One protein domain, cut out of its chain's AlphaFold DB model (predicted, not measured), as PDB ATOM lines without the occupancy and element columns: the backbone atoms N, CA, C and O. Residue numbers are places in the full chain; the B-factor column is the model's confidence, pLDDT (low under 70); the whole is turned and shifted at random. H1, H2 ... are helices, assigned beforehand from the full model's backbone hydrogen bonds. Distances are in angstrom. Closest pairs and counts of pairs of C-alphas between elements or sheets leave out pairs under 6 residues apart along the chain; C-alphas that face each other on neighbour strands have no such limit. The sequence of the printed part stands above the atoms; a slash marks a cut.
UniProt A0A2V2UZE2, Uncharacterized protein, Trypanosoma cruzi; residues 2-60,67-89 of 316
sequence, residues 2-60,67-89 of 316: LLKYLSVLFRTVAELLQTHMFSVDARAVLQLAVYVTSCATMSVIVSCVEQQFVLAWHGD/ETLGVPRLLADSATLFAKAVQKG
ATOM      1  N   LEU A   2     196.845 376.533 232.491       81.00
ATOM      2  CA  LEU A   2     195.843 377.118 231.583       81.00
ATOM      3  C   LEU A   2     195.213 376.116 230.592       81.00
ATOM      4  O   LEU A   2     193.998 376.063 230.476       81.00
ATOM      5  N   LEU A   3     196.014 375.253 229.956       78.94
ATOM      6  CA  LEU A   3     195.512 374.254 228.999       78.94
ATOM      7  C   LEU A   3     194.570 373.216 229.642       78.94
ATOM      8  O   LEU A   3     193.589 372.801 229.032       78.94
ATOM      9  N   LYS A   4     194.810 372.860 230.914       84.06
ATOM     10  CA  LYS A   4     193.901 371.998 231.690       84.06
ATOM     11  C   LYS A   4     192.572 372.705 231.969       84.06
ATOM     12  O   LYS A   4     191.527 372.085 231.820       84.06
ATOM     13  N   TYR A   5     192.605 373.995 232.316       86.88
ATOM     14  CA  TYR A   5     191.388 374.796 232.491       86.88
ATOM     15  C   TYR A   5     190.598 374.935 231.187       86.88
ATOM     16  O   TYR A   5     189.384 374.757 231.202       86.88
ATOM     17  N   LEU A   6     191.272 375.188 230.061       85.88
ATOM     18  CA  LEU A   6     190.634 375.263 228.745       85.88
ATOM     19  C   LEU A   6     189.971 373.938 228.355       85.88
ATOM     20  O   LEU A   6     188.832 373.941 227.905       85.88
ATOM     21  N   SER A   7     190.638 372.805 228.590       85.50
ATOM     22  CA  SER A   7     190.062 371.475 228.348       85.50
ATOM     23  C   SER A   7     188.799 371.225 229.186       85.50
ATOM     24  O   SER A   7     187.773 370.797 228.655       85.50
ATOM     25  N   VAL A   8     188.820 371.570 230.481       90.44
ATOM     26  CA  VAL A   8     187.632 371.467 231.348       90.44
ATOM     27  C   VAL A   8     186.515 372.393 230.863       90.44
ATOM     28  O   VAL A   8     185.373 371.953 230.750       90.44
ATOM     29  N   LEU A   9     186.833 373.641 230.512       90.50
ATOM     30  CA  LEU A   9     185.862 374.598 229.982       90.50
ATOM     31  C   LEU A   9     185.188 374.054 228.716       90.50
ATOM     32  O   LEU A   9     183.963 373.969 228.661       90.50
ATOM     33  N   PHE A  10     185.962 373.611 227.724       90.38
ATOM     34  CA  PHE A  10     185.404 373.064 226.487       90.38
ATOM     35  C   PHE A  10     184.575 371.804 226.717       90.38
ATOM     36  O   PHE A  10     183.536 371.635 226.079       90.38
ATOM     37  N   ARG A  11     184.964 370.957 227.673       90.38
ATOM     38  CA  ARG A  11     184.147 369.814 228.080       90.38
ATOM     39  C   ARG A  11     182.797 370.251 228.654       90.38
ATOM     40  O   ARG A  11     181.778 369.721 228.223       90.38
ATOM     41  N   THR A  12     182.768 371.238 229.553       91.06
ATOM     42  CA  THR A  12     181.496 371.748 230.102       91.06
ATOM     43  C   THR A  12     180.603 372.366 229.025       91.06
ATOM     44  O   THR A  12     179.396 372.134 229.015       91.06
ATOM     45  N   VAL A  13     181.188 373.082 228.058       90.31
ATOM     46  CA  VAL A  13     180.452 373.627 226.908       90.31
ATOM     47  C   VAL A  13     179.885 372.502 226.041       90.31
ATOM     48  O   VAL A  13     178.731 372.576 225.621       90.31
ATOM     49  N   ALA A  14     180.653 371.437 225.793       89.19
ATOM     50  CA  ALA A  14     180.179 370.284 225.034       89.19
ATOM     51  C   ALA A  14     179.014 369.563 225.737       89.19
ATOM     52  O   ALA A  14     178.036 369.211 225.081       89.19
ATOM     53  N   GLU A  15     179.086 369.379 227.057       89.31
ATOM     54  CA  GLU A  15     178.012 368.776 227.863       89.31
ATOM     55  C   GLU A  15     176.738 369.645 227.859       89.31
ATOM     56  O   GLU A  15     175.626 369.132 227.686       89.31
ATOM     57  N   LEU A  16     176.887 370.969 227.952       89.12
ATOM     58  CA  LEU A  16     175.769 371.914 227.878       89.12
ATOM     59  C   LEU A  16     175.090 371.893 226.502       89.12
ATOM     60  O   LEU A  16     173.864 371.809 226.417       89.12
ATOM     61  N   LEU A  17     175.872 371.896 225.418       86.62
ATOM     62  CA  LEU A  17     175.340 371.775 224.058       86.62
ATOM     63  C   LEU A  17     174.612 370.441 223.855       86.62
ATOM     64  O   LEU A  17     173.497 370.424 223.336       86.62
ATOM     65  N   GLN A  18     175.179 369.329 224.328       86.00
ATOM     66  CA  GLN A  18     174.512 368.028 224.251       86.00
ATOM     67  C   GLN A  18     173.180 368.019 225.007       86.00
ATOM     68  O   GLN A  18     172.200 367.482 224.496       86.00
ATOM     69  N   THR A  19     173.113 368.649 226.179       87.25
ATOM     70  CA  THR A  19     171.865 368.771 226.950       87.25
ATOM     71  C   THR A  19     170.823 369.590 226.184       87.25
ATOM     72  O   THR A  19     169.671 369.170 226.061       87.25
ATOM     73  N   HIS A  20     171.237 370.704 225.574       84.50
ATOM     74  CA  HIS A  20     170.362 371.502 224.717       84.50
ATOM     75  C   HIS A  20     169.829 370.709 223.519       84.50
ATOM     76  O   HIS A  20     168.641 370.805 223.218       84.50
ATOM     77  N   MET A  21     170.645 369.867 222.884       82.44
ATOM     78  CA  MET A  21     170.209 369.013 221.772       82.44
ATOM     79  C   MET A  21     169.020 368.112 222.140       82.44
ATOM     80  O   MET A  21     168.173 367.854 221.287       82.44
ATOM     81  N   PHE A  22     168.947 367.627 223.384       81.19
ATOM     82  CA  PHE A  22     167.823 366.814 223.861       81.19
ATOM     83  C   PHE A  22     166.573 367.636 224.186       81.19
ATOM     84  O   PHE A  22     165.475 367.094 224.117       81.19
ATOM     85  N   SER A  23     166.735 368.922 224.506       84.25
ATOM     86  CA  SER A  23     165.623 369.844 224.775       84.25
ATOM     87  C   SER A  23     164.953 370.398 223.514       84.25
ATOM     88  O   SER A  23     163.818 370.862 223.585       84.25
ATOM     89  N   VAL A  24     165.648 370.371 222.371       82.69
ATOM     90  CA  VAL A  24     165.094 370.818 221.087       82.69
ATOM     91  C   VAL A  24     164.045 369.816 220.616       82.69
ATOM     92  O   VAL A  24     164.288 368.605 220.622       82.69
ATOM     93  N   ASP A  25     162.894 370.336 220.190       81.69
ATOM     94  CA  ASP A  25     161.804 369.525 219.659       81.69
ATOM     95  C   ASP A  25     162.276 368.702 218.449       81.69
ATOM     96  O   ASP A  25     163.020 369.181 217.586       81.69
ATOM     97  N   ALA A  26     161.819 367.453 218.373       72.94
ATOM     98  CA  ALA A  26     162.209 366.493 217.348       72.94
ATOM     99  C   ALA A  26     161.850 366.959 215.930       72.94
ATOM    100  O   ALA A  26     162.421 366.456 214.970       72.94
ATOM    101  N   ARG A  27     160.928 367.919 215.794       75.06
ATOM    102  CA  ARG A  27     160.449 368.462 214.514       75.06
ATOM    103  C   ARG A  27     161.059 369.819 214.143       75.06
ATOM    104  O   ARG A  27     160.832 370.336 213.050       75.06
ATOM    105  N   ALA A  28     161.885 370.408 215.008       86.06
ATOM    106  CA  ALA A  28     162.437 371.745 214.801       86.06
ATOM    107  C   ALA A  28     163.688 371.746 213.894       86.06
ATOM    108  O   ALA A  28     164.803 372.034 214.335       86.06
ATOM    109  N   VAL A  29     163.500 371.478 212.594       86.44
ATOM    110  CA  VAL A  29     164.575 371.356 211.581       86.44
ATOM    111  C   VAL A  29     165.563 372.535 211.611       86.44
ATOM    112  O   VAL A  29     166.774 372.334 211.625       86.44
ATOM    113  N   LEU A  30     165.080 373.781 211.678       88.38
ATOM    114  CA  LEU A  30     165.962 374.958 211.690       88.38
ATOM    115  C   LEU A  30     166.747 375.112 212.997       88.38
ATOM    116  O   LEU A  30     167.906 375.516 212.962       88.38
ATOM    117  N   GLN A  31     166.150 374.771 214.140       87.69
ATOM    118  CA  GLN A  31     166.847 374.835 215.427       87.69
ATOM    119  C   GLN A  31     167.961 373.784 215.490       87.69
ATOM    120  O   GLN A  31     169.069 374.082 215.932       87.69
ATOM    121  N   LEU A  32     167.703 372.584 214.958       89.31
ATOM    122  CA  LEU A  32     168.711 371.533 214.815       89.31
ATOM    123  C   LEU A  32     169.832 371.942 213.845       89.31
ATOM    124  O   LEU A  32     171.001 371.680 214.118       89.31
ATOM    125  N   ALA A  33     169.512 372.645 212.755       89.88
ATOM    126  CA  ALA A  33     170.516 373.182 211.836       89.88
ATOM    127  C   ALA A  33     171.431 374.219 212.514       89.88
ATOM    128  O   ALA A  33     172.653 374.138 212.390       89.88
ATOM    129  N   VAL A  34     170.860 375.148 213.292       90.62
ATOM    130  CA  VAL A  34     171.630 376.133 214.076       90.62
ATOM    131  C   VAL A  34     172.516 375.440 215.110       90.62
ATOM    132  O   VAL A  34     173.676 375.822 215.281       90.62
ATOM    133  N   TYR A  35     172.004 374.396 215.761       90.06
ATOM    134  CA  TYR A  35     172.774 373.586 216.699       90.06
ATOM    135  C   TYR A  35     173.991 372.932 216.029       90.06
ATOM    136  O   TYR A  35     175.112 373.078 216.518       90.06
ATOM    137  N   VAL A  36     173.798 372.277 214.877       90.44
ATOM    138  CA  VAL A  36     174.882 371.637 214.110       90.44
ATOM    139  C   VAL A  36     175.974 372.643 213.753       90.44
ATOM    140  O   VAL A  36     177.153 372.374 213.990       90.44
ATOM    141  N   THR A  37     175.601 373.818 213.243       90.38
ATOM    142  CA  THR A  37     176.569 374.874 212.924       90.38
ATOM    143  C   THR A  37     177.287 375.374 214.170       90.38
ATOM    144  O   THR A  37     178.509 375.509 214.154       90.38
ATOM    145  N   SER A  38     176.566 375.577 215.274       89.62
ATOM    146  CA  SER A  38     177.158 376.007 216.546       89.62
ATOM    147  C   SER A  38     178.215 375.008 217.026       89.62
ATOM    148  O   SER A  38     179.348 375.396 217.310       89.62
ATOM    149  N   CYS A  39     177.919 373.707 217.010       88.88
ATOM    150  CA  CYS A  39     178.897 372.676 217.358       88.88
ATOM    151  C   CYS A  39     180.089 372.634 216.386       88.88
ATOM    152  O   CYS A  39     181.225 372.474 216.827       88.88
ATOM    153  N   ALA A  40     179.861 372.818 215.082       88.06
ATOM    154  CA  ALA A  40     180.936 372.838 214.091       88.06
ATOM    155  C   ALA A  40     181.874 374.044 214.285       88.06
ATOM    156  O   ALA A  40     183.095 373.901 214.203       88.06
ATOM    157  N   THR A  41     181.320 375.218 214.602       88.31
ATOM    158  CA  THR A  41     182.115 376.419 214.905       88.31
ATOM    159  C   THR A  41     182.939 376.265 216.181       88.31
ATOM    160  O   THR A  41     184.075 376.731 216.217       88.31
ATOM    161  N   MET A  42     182.438 375.542 217.190       88.75
ATOM    162  CA  MET A  42     183.194 375.278 218.420       88.75
ATOM    163  C   MET A  42     184.485 374.502 218.157       88.75
ATOM    164  O   MET A  42     185.519 374.864 218.708       88.75
ATOM    165  N   SER A  43     184.478 373.511 217.260       84.31
ATOM    166  CA  SER A  43     185.709 372.804 216.871       84.31
ATOM    167  C   SER A  43     186.762 373.745 216.270       84.31
ATOM    168  O   SER A  43     187.952 373.595 216.544       84.31
ATOM    169  N   VAL A  44     186.336 374.749 215.496       85.19
ATOM    170  CA  VAL A  44     187.231 375.778 214.940       85.19
ATOM    171  C   VAL A  44     187.747 376.703 216.042       85.19
ATOM    172  O   VAL A  44     188.940 376.996 216.074       85.19
ATOM    173  N   ILE A  45     186.888 377.117 216.979       87.69
ATOM    174  CA  ILE A  45     187.280 377.945 218.132       87.69
ATOM    175  C   ILE A  45     188.334 377.229 218.981       87.69
ATOM    176  O   ILE A  45     189.328 377.852 219.348       87.69
ATOM    177  N   VAL A  46     188.166 375.929 219.248       86.25
ATOM    178  CA  VAL A  46     189.163 375.125 219.975       86.25
ATOM    179  C   VAL A  46     190.515 375.172 219.259       86.25
ATOM    180  O   VAL A  46     191.531 375.422 219.907       86.25
ATOM    181  N   SER A  47     190.542 375.013 217.930       83.31
ATOM    182  CA  SER A  47     191.780 375.145 217.150       83.31
ATOM    183  C   SER A  47     192.376 376.550 217.195       83.31
ATOM    184  O   SER A  47     193.585 376.680 217.338       83.31
ATOM    185  N   CYS A  48     191.561 377.604 217.110       84.38
ATOM    186  CA  CYS A  48     192.050 378.981 217.217       84.38
ATOM    187  C   CYS A  48     192.673 379.250 218.593       84.38
ATOM    188  O   CYS A  48     193.728 379.873 218.682       84.38
ATOM    189  N   VAL A  49     192.043 378.767 219.668       85.50
ATOM    190  CA  VAL A  49     192.558 378.906 221.037       85.50
ATOM    191  C   VAL A  49     193.868 378.141 221.209       85.50
ATOM    192  O   VAL A  49     194.801 378.669 221.812       85.50
ATOM    193  N   GLU A  50     193.969 376.935 220.650       80.44
ATOM    194  CA  GLU A  50     195.218 376.174 220.647       80.44
ATOM    195  C   GLU A  50     196.331 376.906 219.890       80.44
ATOM    196  O   GLU A  50     197.421 377.072 220.430       80.44
ATOM    197  N   GLN A  51     196.047 377.430 218.698       79.81
ATOM    198  CA  GLN A  51     197.025 378.184 217.912       79.81
ATOM    199  C   GLN A  51     197.512 379.438 218.642       79.81
ATOM    200  O   GLN A  51     198.709 379.714 218.653       79.81
ATOM    201  N   GLN A  52     196.617 380.189 219.290       80.44
ATOM    202  CA  GLN A  52     197.014 381.348 220.098       80.44
ATOM    203  C   GLN A  52     197.862 380.937 221.306       80.44
ATOM    204  O   GLN A  52     198.827 381.623 221.638       80.44
ATOM    205  N   PHE A  53     197.546 379.804 221.937       77.56
ATOM    206  CA  PHE A  53     198.348 379.261 223.029       77.56
ATOM    207  C   PHE A  53     199.763 378.878 222.566       77.56
ATOM    208  O   PHE A  53     200.736 379.245 223.223       77.56
ATOM    209  N   VAL A  54     199.886 378.198 221.420       74.50
ATOM    210  CA  VAL A  54     201.174 377.792 220.831       74.50
ATOM    211  C   VAL A  54     201.994 379.009 220.387       74.50
ATOM    212  O   VAL A  54     203.183 379.087 220.678       74.50
ATOM    213  N   LEU A  55     201.368 380.000 219.742       71.12
ATOM    214  CA  LEU A  55     202.048 381.228 219.310       71.12
ATOM    215  C   LEU A  55     202.530 382.080 220.491       71.12
ATOM    216  O   LEU A  55     203.614 382.655 220.424       71.12
ATOM    217  N   ALA A  56     201.764 382.154 221.581       69.75
ATOM    218  CA  ALA A  56     202.141 382.918 222.769       69.75
ATOM    219  C   ALA A  56     203.264 382.256 223.591       69.75
ATOM    220  O   ALA A  56     203.943 382.937 224.358       69.75
ATOM    221  N   TRP A  57     203.479 380.945 223.436       66.06
ATOM    222  CA  TRP A  57     204.454 380.179 224.211       66.06
ATOM    223  C   TRP A  57     205.595 379.678 223.311       66.06
ATOM    224  O   TRP A  57     205.621 378.531 222.879       66.06
ATOM    225  N   HIS A  58     206.568 380.553 223.034       54.00
ATOM    226  CA  HIS A  58     207.754 380.292 222.193       54.00
ATOM    227  C   HIS A  58     208.805 379.339 222.825       54.00
ATOM    228  O   HIS A  58     210.005 379.509 222.631       54.00
ATOM    229  N   GLY A  59     208.381 378.336 223.598       49.06
ATOM    230  CA  GLY A  59     209.270 377.348 224.219       49.06
ATOM    231  C   GLY A  59     209.006 375.936 223.702       49.06
ATOM    232  O   GLY A  59     207.939 375.383 223.959       49.06
ATOM    233  N   ASP A  60     209.984 375.368 222.994       49.31
ATOM    234  CA  ASP A  60     210.163 373.944 222.648       49.31
ATOM    235  C   ASP A  60     209.069 373.207 221.852       49.31
ATOM    236  O   ASP A  60     209.208 372.013 221.572       49.31
ATOM    237  N   GLU A  67     199.315 374.767 211.311       60.91
ATOM    238  CA  GLU A  67     198.293 373.862 211.819       60.91
ATOM    239  C   GLU A  67     196.981 374.109 211.074       60.91
ATOM    240  O   GLU A  67     196.559 375.251 210.873       60.91
ATOM    241  N   THR A  68     196.334 373.033 210.634       61.12
ATOM    242  CA  THR A  68     195.048 373.107 209.939       61.12
ATOM    243  C   THR A  68     193.949 373.485 210.931       61.12
ATOM    244  O   THR A  68     193.748 372.804 211.937       61.12
ATOM    245  N   LEU A  69     193.208 374.557 210.642       59.41
ATOM    246  CA  LEU A  69     192.056 374.975 211.446       59.41
ATOM    247  C   LEU A  69     191.007 373.851 211.515       59.41
ATOM    248  O   LEU A  69     190.630 373.286 210.489       59.41
ATOM    249  N   GLY A  70     190.536 373.540 212.723       60.22
ATOM    250  CA  GLY A  70     189.571 372.470 212.999       60.22
ATOM    251  C   GLY A  70     190.190 371.141 213.451       60.22
ATOM    252  O   GLY A  70     189.440 370.235 213.810       60.22
ATOM    253  N   VAL A  71     191.524 371.012 213.476       69.19
ATOM    254  CA  VAL A  71     192.229 369.806 213.951       69.19
ATOM    255  C   VAL A  71     193.242 370.183 215.044       69.19
ATOM    256  O   VAL A  71     194.442 370.255 214.776       69.19
ATOM    257  N   PRO A  72     192.769 370.467 216.273       71.75
ATOM    258  CA  PRO A  72     193.645 370.740 217.409       71.75
ATOM    259  C   PRO A  72     194.401 369.469 217.826       71.75
ATOM    260  O   PRO A  72     193.836 368.375 217.784       71.75
ATOM    261  N   ARG A  73     195.668 369.597 218.228       76.44
ATOM    262  CA  ARG A  73     196.525 368.499 218.707       76.44
ATOM    263  C   ARG A  73     196.545 368.427 220.229       76.44
ATOM    264  O   ARG A  73     196.335 367.358 220.792       76.44
ATOM    265  N   LEU A  74     196.771 369.556 220.895       76.31
ATOM    266  CA  LEU A  74     196.819 369.672 222.353       76.31
ATOM    267  C   LEU A  74     195.422 369.601 222.980       76.31
ATOM    268  O   LEU A  74     195.267 369.092 224.088       76.31
ATOM    269  N   LEU A  75     194.402 370.092 222.273       80.88
ATOM    270  CA  LEU A  75     192.994 370.042 222.677       80.88
ATOM    271  C   LEU A  75     192.177 369.056 221.824       80.88
ATOM    272  O   LEU A  75     190.951 369.180 221.734       80.88
ATOM    273  N   ALA A  76     192.836 368.057 221.224       82.19
ATOM    274  CA  ALA A  76     192.209 367.049 220.369       82.19
ATOM    275  C   ALA A  76     190.994 366.393 221.043       82.19
ATOM    276  O   ALA A  76     189.902 366.379 220.472       82.19
ATOM    277  N   ASP A  77     191.141 365.946 222.294       84.88
ATOM    278  CA  ASP A  77     190.062 365.305 223.054       84.88
ATOM    279  C   ASP A  77     188.820 366.198 223.159       84.88
ATOM    280  O   ASP A  77     187.698 365.728 222.973       84.88
ATOM    281  N   SER A  78     189.008 367.505 223.372       84.50
ATOM    282  CA  SER A  78     187.906 368.474 223.435       84.50
ATOM    283  C   SER A  78     187.222 368.643 222.077       84.50
ATOM    284  O   SER A  78     185.994 368.640 222.001       84.50
ATOM    285  N   ALA A  79     187.987 368.714 220.985       84.19
ATOM    286  CA  ALA A  79     187.416 368.791 219.641       84.19
ATOM    287  C   ALA A  79     186.654 367.521 219.238       84.19
ATOM    288  O   ALA A  79     185.626 367.619 218.566       84.19
ATOM    289  N   THR A  80     187.080 366.335 219.692       87.44
ATOM    290  CA  THR A  80     186.328 365.097 219.419       87.44
ATOM    291  C   THR A  80     184.931 365.105 220.043       87.44
ATOM    292  O   THR A  80     184.008 364.524 219.468       87.44
ATOM    293  N   LEU A  81     184.734 365.785 221.181       88.56
ATOM    294  CA  LEU A  81     183.414 365.923 221.806       88.56
ATOM    295  C   LEU A  81     182.466 366.738 220.921       88.56
ATOM    296  O   LEU A  81     181.315 366.339 220.724       88.56
ATOM    297  N   PHE A  82     182.957 367.834 220.340       88.62
ATOM    298  CA  PHE A  82     182.184 368.656 219.412       88.62
ATOM    299  C   PHE A  82     181.950 367.948 218.077       88.62
ATOM    300  O   PHE A  82     180.835 367.987 217.572       88.62
ATOM    301  N   ALA A  83     182.933 367.212 217.545       87.25
ATOM    302  CA  ALA A  83     182.747 366.401 216.340       87.25
ATOM    303  C   ALA A  83     181.640 365.343 216.519       87.25
ATOM    304  O   ALA A  83     180.758 365.210 215.671       87.25
ATOM    305  N   LYS A  84     181.620 364.649 217.667       90.12
ATOM    306  CA  LYS A  84     180.535 363.716 218.025       90.12
ATOM    307  C   LYS A  84     179.186 364.426 218.159       90.12
ATOM    308  O   LYS A  84     178.165 363.879 217.747       90.12
ATOM    309  N   ALA A  85     179.166 365.630 218.729       88.56
ATOM    310  CA  ALA A  85     177.953 366.435 218.855       88.56
ATOM    311  C   ALA A  85     177.417 366.898 217.487       88.56
ATOM    312  O   ALA A  85     176.209 366.830 217.265       88.56
ATOM    313  N   VAL A  86     178.302 367.286 216.561       89.94
ATOM    314  CA  VAL A  86     177.960 367.610 215.165       89.94
ATOM    315  C   VAL A  86     177.336 366.402 214.478       89.94
ATOM    316  O   VAL A  86     176.256 366.534 213.912       89.94
ATOM    317  N   GLN A  87     177.965 365.226 214.565       90.88
ATOM    318  CA  GLN A  87     177.441 364.012 213.935       90.88
ATOM    319  C   GLN A  87     176.032 363.672 214.445       90.88
ATOM    320  O   GLN A  87     175.110 363.533 213.644       90.88
ATOM    321  N   LYS A  88     175.833 363.632 215.770       90.44
ATOM    322  CA  LYS A  88     174.506 363.392 216.367       90.44
ATOM    323  C   LYS A  88     173.485 364.464 215.982       90.44
ATOM    324  O   LYS A  88     172.313 364.157 215.776       90.44
ATOM    325  N   GLY A  89     173.921 365.720 215.887       89.62
ATOM    326  CA  GLY A  89     173.083 366.824 215.434       89.62
ATOM    327  C   GLY A  89     172.626 366.646 213.985       89.62
ATOM    328  O   GLY A  89     171.452 366.853 213.699       89.62
TER     329      GLY A  89
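Overview. This is residues 2 to 60 and 67 to 89 of the 316 residues of an uncharacterized protein of Trypanosoma cruzi (UniProt A0A2V2UZE2). This is a slim bundle of three helices: a long helical hairpin of H1 and H2, side by side and running opposite ways, with the shorter H3 packed along both of them. The centres of the three helices make a triangle, and the turn at residues 25 to 30 sticks out at one end of the rod, residues 55 to 60 at the other. The printed part has 82 residues with three named helices, H1, H2 and H3 in that order, and no named strand; the class is all helix. It is only just compact, close to loose, with a radius of gyration of the C-alphas of 14.0 A and spans of 50 by 22 by 15 A.

Arrangement. Begin at the first printed residue, where H1 takes residues 2 to 23, and go on to H2, residues 29 to 56. These two form a helical hairpin: they touch, the closest C-alphas being those of Met 21 and Tyr 35, 7.3 A apart, and they run opposite ways at a shallow tilt of 2 degrees. Next look at H3, residues 76 to 89. It touches H2, and here the closest C-alphas are those of Ser 43 and Ala 79, 5.2 A apart; the two run opposite ways at a shallow tilt of 11 degrees. H3 also touches H1, with the C-alphas of Phe 10 and Ser 78 closest at 6.1 A, and these two run the same way at a shallow tilt of 10 degrees. H1, H2 and H3 are an up and down bundle, in which each helix runs against the one before it in the chain. In H1 every backbone O i to N i+4 pair is within hydrogen-bond range; in H2 it is 23 of 24, in H3 9 of 10.

Along the chain. Find C-alpha 2 at (195.843, 377.118, 231.583); from there H1 runs 31.8 A to C-alpha 23. After a tight link of 5 residues, find C-alpha 29 at (164.575, 371.356, 211.581), where H2 begins; it is the longest helix, 28 residues and 40.9 A to C-alpha 56. H3 measures 19.8 A from C-alpha 76 to C-alpha 89, which stands at (173.083, 366.824, 215.434).

Size, cuts and confidence. The two C-alphas farthest apart, those of Arg 27 and Asp 60, are 50.7 A apart. Without residues 25 to 30 and 55 to 60, which stand free, the body spans 37 by 23 by 14 A. Look for the cut after Asp 60: residues 61 to 66 are not printed, and C-alphas 60 and 67 are 16.1 A apart across it. The link across the cut joins H2 to H3. The mean pLDDT of the printed part is 82.2, and in this model residues 56 to 60 and 67 to 71 are under 70.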